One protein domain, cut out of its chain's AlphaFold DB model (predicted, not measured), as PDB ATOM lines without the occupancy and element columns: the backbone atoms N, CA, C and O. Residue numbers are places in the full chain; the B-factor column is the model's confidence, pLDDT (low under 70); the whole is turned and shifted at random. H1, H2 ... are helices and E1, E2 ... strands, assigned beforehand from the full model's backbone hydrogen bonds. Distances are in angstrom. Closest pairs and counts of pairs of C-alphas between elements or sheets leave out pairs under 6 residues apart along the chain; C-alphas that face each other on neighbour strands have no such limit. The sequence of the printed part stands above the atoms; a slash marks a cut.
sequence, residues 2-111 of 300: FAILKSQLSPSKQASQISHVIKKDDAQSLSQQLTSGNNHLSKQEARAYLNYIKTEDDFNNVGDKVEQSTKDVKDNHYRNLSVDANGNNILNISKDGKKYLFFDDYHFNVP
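AT A GLANCE: This is residues 2 to 111 of the 300 residues of the protein "TcaA protein" of Staphylococcus saccharolyticus (UniProt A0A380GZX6). What would one see first? A twisted sheet of three strands, E1, E2 and E3, has two long helices, H2 and H5, side by side over one face, running opposite ways. H4 lies across one end of this helix pair with the short H3 beside it, and H1 lies out at the other end. How is it made up? The printed part has 110 residues, with five named helices and then three named strands along the chain, in the order H1 H2 H3 H4 H5 E1 E2 E3; the class is mixed, and the sheet, in the order E1 E2 E3, is antiparallel. It is compact, with a radius of gyration of the C-alphas of 13.3 A and spans of 39 by 27 by 23 A.

HOW THE PARTS SIT: How do the helices follow one another? H1, residues 2 to 8, is close to but not clearly touching H2, residues 11 to 23; their closest C-alphas, of Ser 7 and Lys 13, are 7.3 A apart. H2 touches H3, residues 27 to 30, with residues 18 to 22 alone, closest at the C-alphas of Val 21 and Leu 30, 6.0 A apart. H3 touches H4, residues 43 to 56, with the C-alphas of Ala 27 and Arg 47 closest at 5.0 A. Where does H5, residues 59 to 75, stand? It touches H2 at a shallow tilt of 9 degrees, opposite ways, with the C-alphas of Ser 19 and Gly 63 closest at 4.0 A. Every O i to N i+4 pair is within hydrogen-bond range in H1, H2, H4 and H5, while H3 is too short for such a pair. How is the sheet joined? E1, residues 80 to 85, E2, residues 88 to 99, and E3, residues 103 to 109, form a meander, each strand the antiparallel neighbour of the one before. N 83 and O 91 are 2.8 A apart, and N 94 and O 107 are 3.0 A apart, both within hydrogen-bond range. Which helices are on the sheet? H2, H4 and H5 are on one face, making two layers, helices over a sheet. H5 has a height over the sheet of 8.6 A and lies over E1 and E2; H2, at 10.3 A, lies over E3.

IN THESE COORDINATES: Where are the ends? C-alpha 2, where H1 begins, is at (102.516, 92.199, 170.157), and C-alpha 109, where E3 ends, is at (93.721, 113.284, 155.580). Which elements are longest? From first to last C-alpha, E2 measures 29.9 A and bends by 52 degrees at residue 96, H5 measures 24.2 A and H4 20.1 A.

THE WHOLE: How large is it? The two C-alphas farthest apart, of Phe 2 and Thr 55, are 41.6 A apart. Is anything cut, long or uncertain? The printed part has no cut; the link from H3 to H4, 12 residues, is long, and residues 2 to 9 have pLDDT under 70.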
ATOM      1  N   PHE A   2     102.399  90.752 169.864       60.78
ATOM      2  CA  PHE A   2     102.516  92.199 170.157       60.78
ATOM      3  C   PHE A   2     103.534  92.967 169.284       60.78
ATOM      4  O   PHE A   2     103.210  94.024 168.756       60.78
ATOM      5  N   ALA A   3     104.740  92.428 169.062       62.41
ATOM      6  CA  ALA A   3     105.758  93.080 168.223       62.41
ATOM      7  C   ALA A   3     105.371  93.154 166.729       62.41
ATOM      8  O   ALA A   3     105.656  94.148 166.065       62.41
ATOM      9  N   ILE A   4     104.670  92.136 166.216       61.50
ATOM     10  CA  ILE A   4     104.171  92.102 164.829       61.50
ATOM     11  C   ILE A   4     103.074  93.158 164.655       61.50
ATOM     12  O   ILE A   4     103.157  93.963 163.728       61.50
ATOM     13  N   LEU A   5     102.127  93.221 165.599       58.31
ATOM     14  CA  LEU A   5     101.059  94.226 165.631       58.31
ATOM     15  C   LEU A   5     101.631  95.651 165.734       58.31
ATOM     16  O   LEU A   5     101.244  96.531 164.974       58.31
ATOM     17  N   LYS A   6     102.633  95.857 166.601       57.97
ATOM     18  CA  LYS A   6     103.355  97.132 166.752       57.97
ATOM     19  C   LYS A   6     104.061  97.563 165.467       57.97
ATOM     20  O   LYS A   6     104.068  98.746 165.150       57.97
ATOM     21  N   SER A   7     104.654  96.622 164.730       61.03
ATOM     22  CA  SER A   7     105.307  96.930 163.453       61.03
ATOM     23  C   SER A   7     104.293  97.319 162.374       61.03
ATOM     24  O   SER A   7     104.533  98.268 161.632       61.03
ATOM     25  N   GLN A   8     103.152  96.615 162.305       62.78
ATOM     26  CA  GLN A   8     102.069  96.862 161.348       62.78
ATOM     27  C   GLN A   8     101.369  98.202 161.580       62.78
ATOM     28  O   GLN A   8     101.010  98.860 160.615       62.78
ATOM     29  N   LEU A   9     101.241  98.616 162.839       67.94
ATOM     30  CA  LEU A   9     100.606  99.871 163.240       67.94
ATOM     31  C   LEU A   9     101.600 101.034 163.384       67.94
ATOM     32  O   LEU A   9     101.266 102.050 163.984       67.94
ATOM     33  N   SER A  10     102.839 100.884 162.903       82.25
ATOM     34  CA  SER A  10     103.816 101.969 162.989       82.25
ATOM     35  C   SER A  10     103.541 103.047 161.926       82.25
ATOM     36  O   SER A  10     103.264 102.693 160.777       82.25
ATOM     37  N   PRO A  11     103.687 104.343 162.263       83.94
ATOM     38  CA  PRO A  11     103.426 105.444 161.331       83.94
ATOM     39  C   PRO A  11     104.271 105.355 160.061       83.94
ATOM     40  O   PRO A  11     103.768 105.506 158.956       83.94
ATOM     41  N   SER A  12     105.553 105.003 160.211       87.56
ATOM     42  CA  SER A  12     106.468 104.827 159.080       87.56
ATOM     43  C   SER A  12     106.012 103.717 158.132       87.56
ATOM     44  O   SER A  12     106.168 103.852 156.927       87.56
ATOM     45  N   LYS A  13     105.414 102.633 158.644       89.56
ATOM     46  CA  LYS A  13     104.902 101.563 157.783       89.56
ATOM     47  C   LYS A  13     103.615 101.963 157.065       89.56
ATOM     48  O   LYS A  13     103.469 101.603 155.903       89.56
ATOM     49  N   GLN A  14     102.721 102.696 157.730       91.75
ATOM     50  CA  GLN A  14     101.523 103.258 157.092       91.75
ATOM     51  C   GLN A  14     101.915 104.229 155.971       91.75
ATOM     52  O   GLN A  14     101.460 104.074 154.842       91.75
ATOM     53  N   ALA A  15     102.847 105.147 156.240       95.00
ATOM     54  CA  ALA A  15     103.365 106.077 155.240       95.00
ATOM     55  C   ALA A  15     104.031 105.360 154.059       95.00
ATOM     56  O   ALA A  15     103.741 105.694 152.915       95.00
ATOM     57  N   SER A  16     104.843 104.323 154.299       96.06
ATOM     58  CA  SER A  16     105.424 103.528 153.209       96.06
ATOM     59  C   SER A  16     104.381 102.753 152.403       96.06
ATOM     60  O   SER A  16     104.540 102.580 151.197       96.06
ATOM     61  N   GLN A  17     103.295 102.294 153.033       95.62
ATOM     62  CA  GLN A  17     102.177 101.683 152.311       95.62
ATOM     63  C   GLN A  17     101.464 102.708 151.423       95.62
ATOM     64  O   GLN A  17     101.238 102.416 150.251       95.62
ATOM     65  N   ILE A  18     101.169 103.902 151.945       97.44
ATOM     66  CA  ILE A  18     100.573 105.004 151.174       97.44
ATOM     67  C   ILE A  18     101.489 105.398 150.010       97.44
ATOM     68  O   ILE A  18     101.044 105.407 148.867       97.44
ATOM     69  N   SER A  19     102.774 105.641 150.282       98.06
ATOM     70  CA  SER A  19     103.795 105.989 149.284       98.06
ATOM     71  C   SER A  19     103.844 104.972 148.146       98.06
ATOM     72  O   SER A  19     103.731 105.327 146.975       98.06
ATOM     73  N   HIS A  20     103.924 103.684 148.483       97.94
ATOM     74  CA  HIS A  20     103.955 102.604 147.497       97.94
ATOM     75  C   HIS A  20     102.688 102.534 146.645       97.94
ATOM     76  O   HIS A  20     102.759 102.248 145.453       97.94
ATOM     77  N   VAL A  21     101.526 102.775 147.249       97.56
ATOM     78  CA  VAL A  21     100.240 102.764 146.549       97.56
ATOM     79  C   VAL A  21     100.100 103.971 145.614       97.56
ATOM     80  O   VAL A  21      99.640 103.791 144.488       97.56
ATOM     81  N   ILE A  22     100.555 105.161 146.029       97.94
ATOM     82  CA  ILE A  22     100.611 106.364 145.178       97.94
ATOM     83  C   ILE A  22     101.527 106.120 143.978       97.94
ATOM     84  O   ILE A  22     101.099 106.271 142.838       97.94
ATOM     85  N   LYS A  23     102.754 105.639 144.216       97.81
ATOM     86  CA  LYS A  23     103.740 105.321 143.163       97.81
ATOM     87  C   LYS A  23     103.252 104.284 142.151       97.81
ATOM     88  O   LYS A  23     103.769 104.210 141.041       97.81
ATOM     89  N   LYS A  24     102.273 103.463 142.535       97.69
ATOM     90  CA  LYS A  24     101.649 102.449 141.680       97.69
ATOM     91  C   LYS A  24     100.366 102.902 140.991       97.69
ATOM     92  O   LYS A  24      99.796 102.096 140.262       97.69
ATOM     93  N   ASP A  25      99.906 104.127 141.236       96.69
ATOM     94  CA  ASP A  25      98.636 104.637 140.711       96.69
ATOM     95  C   ASP A  25      97.422 103.729 141.061       96.69
ATOM     96  O   ASP A  25      96.482 103.513 140.283       96.69
ATOM     97  N   ASP A  26      97.433 103.147 142.268       97.19
ATOM     98  CA  ASP A  26      96.409 102.198 142.726       97.19
ATOM     99  C   ASP A  26      95.346 102.884 143.600       97.19
ATOM    100  O   ASP A  26      95.355 102.808 144.830       97.19
ATOM    101  N   ALA A  27      94.373 103.523 142.944       95.00
ATOM    102  CA  ALA A  27      93.252 104.181 143.621       95.00
ATOM    103  C   ALA A  27      92.447 103.253 144.541       95.00
ATOM    104  O   ALA A  27      91.921 103.710 145.554       95.00
ATOM    105  N   GLN A  28      92.310 101.964 144.208       94.62
ATOM    106  CA  GLN A  28      91.503 101.053 145.020       94.62
ATOM    107  C   GLN A  28      92.164 100.808 146.372       94.62
ATOM    108  O   GLN A  28      91.490 100.870 147.400       94.62
ATOM    109  N   SER A  29      93.467 100.533 146.369       96.81
ATOM    110  CA  SER A  29      94.221 100.390 147.611       96.81
ATOM    111  C   SER A  29      94.301 101.724 148.352       96.81
ATOM    112  O   SER A  29      94.151 101.745 149.573       96.81
ATOM    113  N   LEU A  30      94.466 102.838 147.629       96.81
ATOM    114  CA  LEU A  30      94.612 104.167 148.228       96.81
ATOM    115  C   LEU A  30      93.359 104.599 148.984       96.81
ATOM    116  O   LEU A  30      93.461 105.166 150.071       96.81
ATOM    117  N   SER A  31      92.182 104.250 148.457       96.88
ATOM    118  CA  SER A  31      90.890 104.546 149.080       96.88
ATOM    119  C   SER A  31      90.759 103.969 150.497       96.88
ATOM    120  O   SER A  31      89.999 104.483 151.307       96.88
ATOM    121  N   GLN A  32      91.500 102.903 150.809       94.81
ATOM    122  CA  GLN A  32      91.498 102.273 152.133       94.81
ATOM    123  C   GLN A  32      92.545 102.872 153.083       94.81
ATOM    124  O   GLN A  32      92.509 102.591 154.278       94.81
ATOM    125  N   GLN A  33      93.500 103.648 152.561       94.56
ATOM    126  CA  GLN A  33      94.606 104.211 153.341       94.56
ATOM    127  C   GLN A  33      94.389 105.678 153.712       94.56
ATOM    128  O   GLN A  33      94.858 106.108 154.761       94.56
ATOM    129  N   LEU A  34      93.695 106.435 152.860       96.75
ATOM    130  CA  LEU A  34      93.467 107.862 153.055       96.75
ATOM    131  C   LEU A  34      92.039 108.153 153.512       96.75
ATOM    132  O   LEU A  34      91.091 107.431 153.178       96.75
ATOM    133  N   THR A  35      91.895 109.244 154.255       97.19
ATOM    134  CA  THR A  35      90.602 109.823 154.621       97.19
ATOM    135  C   THR A  35      90.433 111.200 153.996       97.19
ATOM    136  O   THR A  35      91.404 111.841 153.602       97.19
ATOM    137  N   SER A  36      89.194 111.669 153.924       96.81
ATOM    138  CA  SER A  36      88.883 113.084 153.759       96.81
ATOM    139  C   SER A  36      87.724 113.444 154.680       96.81
ATOM    140  O   SER A  36      86.670 112.798 154.680       96.81
ATOM    141  N   GLY A  37      87.955 114.431 155.543       91.44
ATOM    142  CA  GLY A  37      87.088 114.679 156.686       91.44
ATOM    143  C   GLY A  37      87.125 113.479 157.635       91.44
ATOM    144  O   GLY A  37      88.187 113.070 158.090       91.44
ATOM    145  N   ASN A  38      85.964 112.885 157.913       88.19
ATOM    146  CA  ASN A  38      85.848 111.768 158.861       88.19
ATOM    147  C   ASN A  38      85.683 110.395 158.191       88.19
ATOM    148  O   ASN A  38      85.450 109.405 158.884       88.19
ATOM    149  N   ASN A  39      85.758 110.327 156.861       93.44
ATOM    150  CA  ASN A  39      85.483 109.111 156.103       93.44
ATOM    151  C   ASN A  39      86.692 108.707 155.265       93.44
ATOM    152  O   ASN A  39      87.469 109.553 154.824       93.44
ATOM    153  N   HIS A  40      86.822 107.407 155.007       96.31
ATOM    154  CA  HIS A  40      87.718 106.921 153.964       96.31
ATOM    155  C   HIS A  40      87.317 107.490 152.606       96.31
ATOM    156  O   HIS A  40      86.125 107.659 152.337       96.31
ATOM    157  N   LEU A  41      88.311 107.733 151.752       97.44
ATOM    158  CA  LEU A  41      88.036 108.123 150.376       97.44
ATOM    159  C   LEU A  41      87.223 107.033 149.676       97.44
ATOM    160  O   LEU A  41      87.507 105.830 149.779       97.44
ATOM    161  N   SER A  42      86.253 107.456 148.874       96.81
ATOM    162  CA  SER A  42      85.678 106.576 147.869       96.81
ATOM    163  C   SER A  42      86.740 106.196 146.825       96.81
ATOM    164  O   SER A  42      87.777 106.846 146.671       96.81
ATOM    165  N   LYS A  43      86.476 105.149 146.035       95.62
ATOM    166  CA  LYS A  43      87.341 104.814 144.890       95.62
ATOM    167  C   LYS A  43      87.397 105.944 143.853       95.62
ATOM    168  O   LYS A  43      88.424 106.105 143.201       95.62
ATOM    169  N   GLN A  44      86.304 106.696 143.693       95.06
ATOM    170  CA  GLN A  44      86.235 107.829 142.769       95.06
ATOM    171  C   GLN A  44      87.097 108.990 143.275       95.06
ATOM    172  O   GLN A  44      87.869 109.541 142.501       95.06
ATOM    173  N   GLU A  45      87.032 109.299 144.571       98.00
ATOM    174  CA  GLU A  45      87.855 110.336 145.207       98.00
ATOM    175  C   GLU A  45      89.340 109.972 145.187       98.00
ATOM    176  O   GLU A  45      90.165 110.784 144.790       98.00
ATOM    177  N   ALA A  46      89.694 108.725 145.506       98.19
ATOM    178  CA  ALA A  46      91.081 108.270 145.431       98.19
ATOM    179  C   ALA A  46      91.646 108.334 144.000       98.19
ATOM    180  O   ALA A  46      92.819 108.652 143.810       98.19
ATOM    181  N   ARG A  47      90.822 108.051 142.979       97.38
ATOM    182  CA  ARG A  47      91.216 108.201 141.571       97.38
ATOM    183  C   ARG A  47      91.373 109.675 141.186       97.38
ATOM    184  O   ARG A  47      92.341 110.001 140.510       97.38
ATOM    185  N   ALA A  48      90.469 110.546 141.634       95.38
ATOM    186  CA  ALA A  48      90.559 111.986 141.397       95.38
ATOM    187  C   ALA A  48      91.794 112.609 142.067       95.38
ATOM    188  O   ALA A  48      92.490 113.411 141.450       95.38
ATOM    189  N   TYR A  49      92.117 112.183 143.287       98.00
ATOM    190  CA  TYR A  49      93.323 112.587 144.008       98.00
ATOM    191  C   TYR A  49      94.610 112.196 143.262       98.00
ATOM    192  O   TYR A  49      95.519 113.008 143.118       98.00
ATOM    193  N   LEU A  50      94.680 110.976 142.715       96.19
ATOM    194  CA  LEU A  50      95.820 110.556 141.889       96.19
ATOM    195  C   LEU A  50      95.907 111.342 140.573       96.19
ATOM    196  O   LEU A  50      97.004 111.708 140.161       96.19
ATOM    197  N   ASN A  51      94.774 111.656 139.936       93.00
ATOM    198  CA  ASN A  51      94.764 112.520 138.751       93.00
ATOM    199  C   ASN A  51      95.291 113.925 139.068       93.00
ATOM    200  O   ASN A  51      96.056 114.465 138.282       93.00
ATOM    201  N   TYR A  52      94.910 114.484 140.220       95.06
ATOM    202  CA  TYR A  52      95.415 115.771 140.695       95.06
ATOM    203  C   TYR A  52      96.926 115.735 140.912       95.06
ATOM    204  O   TYR A  52      97.637 116.572 140.366       95.06
ATOM    205  N   ILE A  53      97.431 114.721 141.630       95.19
ATOM    206  CA  ILE A  53      98.878 114.566 141.835       95.19
ATOM    207  C   ILE A  53      99.602 114.522 140.496       95.19
ATOM    208  O   ILE A  53     100.601 115.202 140.357       95.19
ATOM    209  N   LYS A  54      99.103 113.752 139.523       91.38
ATOM    210  CA  LYS A  54      99.735 113.614 138.206       91.38
ATOM    211  C   LYS A  54      99.804 114.935 137.425       91.38
ATOM    212  O   LYS A  54     100.688 115.074 136.584       91.38
ATOM    213  N   THR A  55      98.862 115.851 137.651       90.12
ATOM    214  CA  THR A  55      98.883 117.188 137.042       90.12
ATOM    215  C   THR A  55      99.860 118.115 137.766       90.12
ATOM    216  O   THR A  55     100.628 118.808 137.108       90.12
ATOM    217  N   GLU A  56      99.867 118.097 139.101       90.62
ATOM    218  CA  GLU A  56     100.678 119.015 139.914       90.62
ATOM    219  C   GLU A  56     102.144 118.585 140.081       90.62
ATOM    220  O   GLU A  56     103.027 119.417 140.267       90.62
ATOM    221  N   ASP A  57     102.435 117.285 140.096       93.00
ATOM    222  CA  ASP A  57     103.750 116.733 140.437       93.00
ATOM    223  C   ASP A  57     103.881 115.286 139.902       93.00
ATOM    224  O   ASP A  57     103.054 114.781 139.141       93.00
ATOM    225  N   ASP A  58     104.934 114.574 140.297       94.25
ATOM    226  CA  ASP A  58     105.106 113.151 140.005       94.25
ATOM    227  C   ASP A  58     104.775 112.268 141.224       94.25
ATOM    228  O   ASP A  58     105.004 112.621 142.387       94.25
ATOM    229  N   PHE A  59     104.257 111.063 140.961       96.88
ATOM    230  CA  PHE A  59     103.890 110.107 142.008       96.88
ATOM    231  C   PHE A  59     105.069 109.689 142.895       96.88
ATOM    232  O   PHE A  59     104.862 109.386 144.074       96.88
ATOM    233  N   ASN A  60     106.292 109.646 142.358       97.50
ATOM    234  CA  ASN A  60     107.475 109.301 143.139       97.50
ATOM    235  C   ASN A  60     107.799 110.392 144.149       97.50
ATOM    236  O   ASN A  60     107.891 110.081 145.336       97.50
ATOM    237  N   ASN A  61     107.886 111.642 143.697       96.88
ATOM    238  CA  ASN A  61     108.140 112.799 144.540       96.88
ATOM    239  C   ASN A  61     107.084 112.923 145.642       96.88
ATOM    240  O   ASN A  61     107.424 112.995 146.823       96.88
ATOM    241  N   VAL A  62     105.797 112.851 145.291       97.56
ATOM    242  CA  VAL A  62     104.719 112.895 146.291       97.56
ATOM    243  C   VAL A  62     104.807 111.720 147.262       97.56
ATOM    244  O   VAL A  62     104.726 111.915 148.475       97.56
ATOM    245  N   GLY A  63     105.028 110.501 146.766       97.69
ATOM    246  CA  GLY A  63     105.203 109.332 147.622       97.69
ATOM    247  C   GLY A  63     106.387 109.472 148.588       97.69
ATOM    248  O   GLY A  63     106.278 109.058 149.744       97.69
ATOM    249  N   ASP A  64     107.505 110.053 148.152       97.94
ATOM    250  CA  ASP A  64     108.681 110.301 148.996       97.94
ATOM    251  C   ASP A  64     108.410 111.392 150.037       97.94
ATOM    252  O   ASP A  64     108.746 111.215 151.213       97.94
ATOM    253  N   LYS A  65     107.720 112.474 149.651       97.75
ATOM    254  CA  LYS A  65     107.292 113.531 150.578       97.75
ATOM    255  C   LYS A  65     106.367 112.991 151.671       97.75
ATOM    256  O   LYS A  65     106.542 113.354 152.827       97.75
ATOM    257  N   VAL A  66     105.442 112.074 151.362       97.75
ATOM    258  CA  VAL A  66     104.591 111.426 152.385       97.75
ATOM    259  C   VAL A  66     105.434 110.695 153.434       97.75
ATOM    260  O   VAL A  66     105.195 110.834 154.639       97.75
ATOM    261  N   GLU A  67     106.438 109.922 153.005       96.94
ATOM    262  CA  GLU A  67     107.331 109.233 153.941       96.94
ATOM    263  C   GLU A  67     108.168 110.214 154.761       96.94
ATOM    264  O   GLU A  67     108.313 110.028 155.973       96.94
ATOM    265  N   GLN A  68     108.717 111.241 154.111       95.75
ATOM    266  CA  GLN A  68     109.569 112.237 154.745       95.75
ATOM    267  C   GLN A  68     108.788 113.062 155.771       95.75
ATOM    268  O   GLN A  68     109.157 113.067 156.945       95.75
ATOM    269  N   SER A  69     107.642 113.629 155.388       95.44
ATOM    270  CA  SER A  69     106.780 114.388 156.294       95.44
ATOM    271  C   SER A  69     106.313 113.543 157.484       95.44
ATOM    272  O   SER A  69     106.263 114.028 158.613       95.44
ATOM    273  N   THR A  70     106.050 112.244 157.292       94.31
ATOM    274  CA  THR A  70     105.711 111.350 158.416       94.31
ATOM    275  C   THR A  70     106.887 111.152 159.377       94.31
ATOM    276  O   THR A  70     106.687 111.111 160.596       94.31
ATOM    277  N   LYS A  71     108.116 111.007 158.856       92.69
ATOM    278  CA  LYS A  71     109.327 110.934 159.691       92.69
ATOM    279  C   LYS A  71     109.508 112.228 160.474       92.69
ATOM    280  O   LYS A  71     109.733 112.157 161.675       92.69
ATOM    281  N   ASP A  72     109.298 113.377 159.842       92.75
ATOM    282  CA  ASP A  72     109.447 114.677 160.493       92.75
ATOM    283  C   ASP A  72     108.405 114.896 161.598       92.75
ATOM    284  O   ASP A  72     108.763 115.324 162.696       92.75
ATOM    285  N   VAL A  73     107.138 114.511 161.383       89.94
ATOM    286  CA  VAL A  73     106.108 114.516 162.444       89.94
ATOM    287  C   VAL A  73     106.544 113.678 163.648       89.94
ATOM    288  O   VAL A  73     106.380 114.079 164.803       89.94
ATOM    289  N   LYS A  74     107.144 112.515 163.391       87.12
ATOM    290  CA  LYS A  74     107.577 111.587 164.433       87.12
ATOM    291  C   LYS A  74     108.820 112.070 165.183       87.12
ATOM    292  O   LYS A  74     108.798 112.094 166.418       87.12
ATOM    293  N   ASP A  75     109.878 112.400 164.451       89.06
ATOM    294  CA  ASP A  75     111.227 112.621 164.972       89.06
ATOM    295  C   ASP A  75     111.384 114.038 165.541       89.06
ATOM    296  O   ASP A  75     112.036 114.210 166.570       89.06
ATOM    297  N   ASN A  76     110.697 115.030 164.960       88.25
ATOM    298  CA  ASN A  76     110.677 116.409 165.464       88.25
ATOM    299  C   ASN A  76     109.489 116.690 166.400       88.25
ATOM    300  O   ASN A  76     109.314 117.814 166.867       88.25
ATOM    301  N   HIS A  77     108.670 115.672 166.688       82.44
ATOM    302  CA  HIS A  77     107.497 115.764 167.561       82.44
ATOM    303  C   HIS A  77     106.468 116.829 167.136       82.44
ATOM    304  O   HIS A  77     105.785 117.409 167.988       82.44
ATOM    305  N   TYR A  78     106.320 117.073 165.829       86.12
ATOM    306  CA  TYR A  78     105.239 117.923 165.334       86.12
ATOM    307  C   TYR A  78     103.875 117.270 165.588       86.12
ATOM    308  O   TYR A  78     103.735 116.048 165.632       86.12
ATOM    309  N   ARG A  79     102.844 118.100 165.781       85.19
ATOM    310  CA  ARG A  79     101.457 117.617 165.899       85.19
ATOM    311  C   ARG A  79     100.846 117.309 164.538       85.19
ATOM    312  O   ARG A  79     100.061 116.371 164.427       85.19
ATOM    313  N   ASN A  80     101.199 118.102 163.534       90.75
ATOM    314  CA  ASN A  80     100.777 117.926 162.156       90.75
ATOM    315  C   ASN A  80     101.843 118.462 161.191       90.75
ATOM    316  O   ASN A  80     102.702 119.249 161.593       90.75
ATOM    317  N   LEU A  81     101.784 118.006 159.943       94.69
ATOM    318  CA  LEU A  81     102.552 118.532 158.818       94.69
ATOM    319  C   LEU A  81     101.759 118.309 157.522       94.69
ATOM    320  O   LEU A  81     101.053 117.301 157.412       94.69
ATOM    321  N   SER A  82     101.865 119.228 156.563       96.25
ATOM    322  CA  SER A  82     101.311 119.036 155.221       96.25
ATOM    323  C   SER A  82     102.313 118.340 154.301       96.25
ATOM    324  O   SER A  82     103.529 118.337 154.517       96.25
ATOM    325  N   VAL A  83     101.783 117.705 153.268       96.88
ATOM    326  CA  VAL A  83     102.519 117.309 152.076       96.88
ATOM    327  C   VAL A  83     101.993 118.179 150.956       96.88
ATOM    328  O   VAL A  83     100.782 118.219 150.733       96.88
ATOM    329  N   ASP A  84     102.914 118.821 150.246       94.81
ATOM    330  CA  ASP A  84     102.571 119.745 149.177       94.81
ATOM    331  C   ASP A  84     103.040 119.209 147.813       94.81
ATOM    332  O   ASP A  84     104.147 118.668 147.680       94.81
ATOM    333  N   ALA A  85     102.215 119.394 146.787       92.50
ATOM    334  CA  ALA A  85     102.550 119.202 145.376       92.50
ATOM    335  C   ALA A  85     102.477 120.570 144.695       92.50
ATOM    336  O   ALA A  85     101.482 121.264 144.853       92.50
ATOM    337  N   ASN A  86     103.562 120.998 144.042       88.69
ATOM    338  CA  ASN A  86     103.665 122.330 143.423       88.69
ATOM    339  C   ASN A  86     103.246 123.516 144.331       88.69
ATOM    340  O   ASN A  86     102.701 124.515 143.881       88.69
ATOM    341  N   GLY A  87     103.494 123.411 145.643       87.75
ATOM    342  CA  GLY A  87     103.111 124.436 146.626       87.75
ATOM    343  C   GLY A  87     101.663 124.353 147.127       87.75
ATOM    344  O   GLY A  87     101.315 125.068 148.066       87.75
ATOM    345  N   ASN A  88     100.850 123.449 146.580       90.94
ATOM    346  CA  ASN A  88      99.483 123.190 147.015       90.94
ATOM    347  C   ASN A  88      99.438 122.063 148.054       90.94
ATOM    348  O   ASN A  88     100.030 121.002 147.848       90.94
ATOM    349  N   ASN A  89      98.716 122.262 149.161       94.75
ATOM    350  CA  ASN A  89      98.547 121.233 150.192       94.75
ATOM    351  C   ASN A  89      97.641 120.104 149.686       94.75
ATOM    352  O   ASN A  89      96.452 120.315 149.451       94.75
ATOM    353  N   ILE A  90      98.189 118.894 149.601       96.06
ATOM    354  CA  ILE A  90      97.478 117.712 149.105       96.06
ATOM    355  C   ILE A  90      97.157 116.690 150.193       96.06
ATOM    356  O   ILE A  90      96.260 115.865 150.031       96.06
ATOM    357  N   LEU A  91      97.863 116.726 151.320       98.00
ATOM    358  CA  LEU A  91      97.671 115.760 152.394       98.00
ATOM    359  C   LEU A  91      98.116 116.343 153.726       98.00
ATOM    360  O   LEU A  91      99.243 116.798 153.873       98.00
ATOM    361  N   ASN A  92      97.266 116.219 154.738       97.12
ATOM    362  CA  ASN A  92      97.629 116.518 156.114       97.12
ATOM    363  C   ASN A  92      97.957 115.226 156.861       97.12
ATOM    364  O   ASN A  92      97.163 114.283 156.862       97.12
ATOM    365  N   ILE A  93      99.106 115.205 157.528       96.19
ATOM    366  CA  ILE A  93      99.536 114.116 158.403       96.19
ATOM    367  C   ILE A  93      99.449 114.629 159.838       96.19
ATOM    368  O   ILE A  93     100.192 115.540 160.198       96.19
ATOM    369  N   SER A  94      98.561 114.069 160.662       93.00
ATOM    370  CA  SER A  94      98.427 114.435 162.082       93.00
ATOM    371  C   SER A  94      98.709 113.258 163.006       93.00
ATOM    372  O   SER A  94      98.495 112.100 162.650       93.00
ATOM    373  N   LYS A  95      99.196 113.563 164.213       90.38
ATOM    374  CA  LYS A  95      99.371 112.603 165.305       90.38
ATOM    375  C   LYS A  95      98.386 112.915 166.431       90.38
ATOM    376  O   LYS A  95      98.640 113.796 167.257       90.38
ATOM    377  N   ASP A  96      97.324 112.124 166.523       83.31
ATOM    378  CA  ASP A  96      96.217 112.342 167.455       83.31
ATOM    379  C   ASP A  96      96.210 111.312 168.586       83.31
ATOM    380  O   ASP A  96      95.469 110.332 168.625       83.31
ATOM    381  N   GLY A  97      97.065 111.559 169.579       81.44
ATOM    382  CA  GLY A  97      97.070 110.794 170.820       81.44
ATOM    383  C   GLY A  97      97.565 109.356 170.650       81.44
ATOM    384  O   GLY A  97      98.638 109.114 170.087       81.44
ATOM    385  N   LYS A  98      96.838 108.404 171.251       81.38
ATOM    386  CA  LYS A  98      97.234 106.993 171.322       81.38
ATOM    387  C   LYS A  98      96.094 106.054 170.939       81.38
ATOM    388  O   LYS A  98      95.074 106.003 171.622       81.38
ATOM    389  N   LYS A  99      96.324 105.199 169.944       78.00
ATOM    390  CA  LYS A  99      95.470 104.057 169.617       78.00
ATOM    391  C   LYS A  99      95.785 102.877 170.536       78.00
ATOM    392  O   LYS A  99      96.949 102.535 170.761       78.00
ATOM    393  N   TYR A 100      94.743 102.247 171.080       77.56
ATOM    394  CA  TYR A 100      94.850 101.125 172.025       77.56
ATOM    395  C   TYR A 100      95.805 101.398 173.204       77.56
ATOM    396  O   TYR A 100      96.531 100.500 173.616       77.56
ATOM    397  N   LEU A 101      95.840 102.635 173.719       76.56
ATOM    398  CA  LEU A 101      96.694 103.104 174.829       76.56
ATOM    399  C   LEU A 101      98.216 103.133 174.572       76.56
ATOM    400  O   LEU A 101      98.930 103.788 175.329       76.56
ATOM    401  N   PHE A 102      98.735 102.484 173.524       76.50
ATOM    402  CA  PHE A 102     100.187 102.293 173.357       76.50
ATOM    403  C   PHE A 102     100.750 102.735 172.002       76.50
ATOM    404  O   PHE A 102     101.946 103.026 171.917       76.50
ATOM    405  N   PHE A 103      99.933 102.802 170.949       79.38
ATOM    406  CA  PHE A 103     100.396 103.129 169.597       79.38
ATOM    407  C   PHE A 103     100.097 104.582 169.279       79.38
ATOM    408  O   PHE A 103      99.027 105.058 169.628       79.38
ATOM    409  N   ASP A 104     101.027 105.295 168.652       83.88
ATOM    410  CA  ASP A 104     100.694 106.620 168.131       83.88
ATOM    411  C   ASP A 104      99.625 106.470 167.043       83.88
ATOM    412  O   ASP A 104      99.772 105.616 166.168       83.88
ATOM    413  N   ASP A 105      98.563 107.267 167.121       86.38
ATOM    414  CA  ASP A 105      97.504 107.267 166.110       86.38
ATOM    415  C   ASP A 105      97.812 108.353 165.082       86.38
ATOM    416  O   ASP A 105      97.831 109.535 165.422       86.38
ATOM    417  N   TYR A 106      98.143 107.938 163.863       90.50
ATOM    418  CA  TYR A 106      98.422 108.851 162.759       90.50
ATOM    419  C   TYR A 106      97.246 108.853 161.796       90.50
ATOM    420  O   TYR A 106      96.727 107.790 161.450       90.50
ATOM    421  N   HIS A 107      96.872 110.045 161.344       92.50
ATOM    422  CA  HIS A 107      95.816 110.254 160.362       92.50
ATOM    423  C   HIS A 107      96.402 110.904 159.115       92.50
ATOM    424  O   HIS A 107      97.203 111.832 159.207       92.50
ATOM    425  N   PHE A 108      95.999 110.388 157.956       96.19
ATOM    426  CA  PHE A 108      96.432 110.842 156.640       96.19
ATOM    427  C   PHE A 108      95.198 111.354 155.900       96.19
ATOM    428  O   PHE A 108      94.448 110.575 155.306       96.19
ATOM    429  N   ASN A 109      94.968 112.662 155.994       97.44
ATOM    430  CA  ASN A 109      93.721 113.284 155.580       97.44
ATOM    431  C   ASN A 109      93.911 114.221 154.383       97.44
ATOM    432  O   ASN A 109      94.576 115.253 154.491       97.44
ATOM    433  N   VAL A 110      93.252 113.897 153.275       98.19
ATOM    434  CA  VAL A 110      93.170 114.736 152.078       98.19
ATOM    435  C   VAL A 110      92.278 115.955 152.374       98.19
ATOM    436  O   VAL A 110      91.140 115.766 152.838       98.19
ATOM    437  N   PRO A 111      92.765 117.194 152.152       96.31
ATOM    438  CA  PRO A 111      91.983 118.416 152.342       96.31
ATOM    439  C   PRO A 111      90.708 118.444 151.494       96.31
ATOM    440  O   PRO A 111      90.531 117.641 150.578       96.31
TER     441      PRO A 111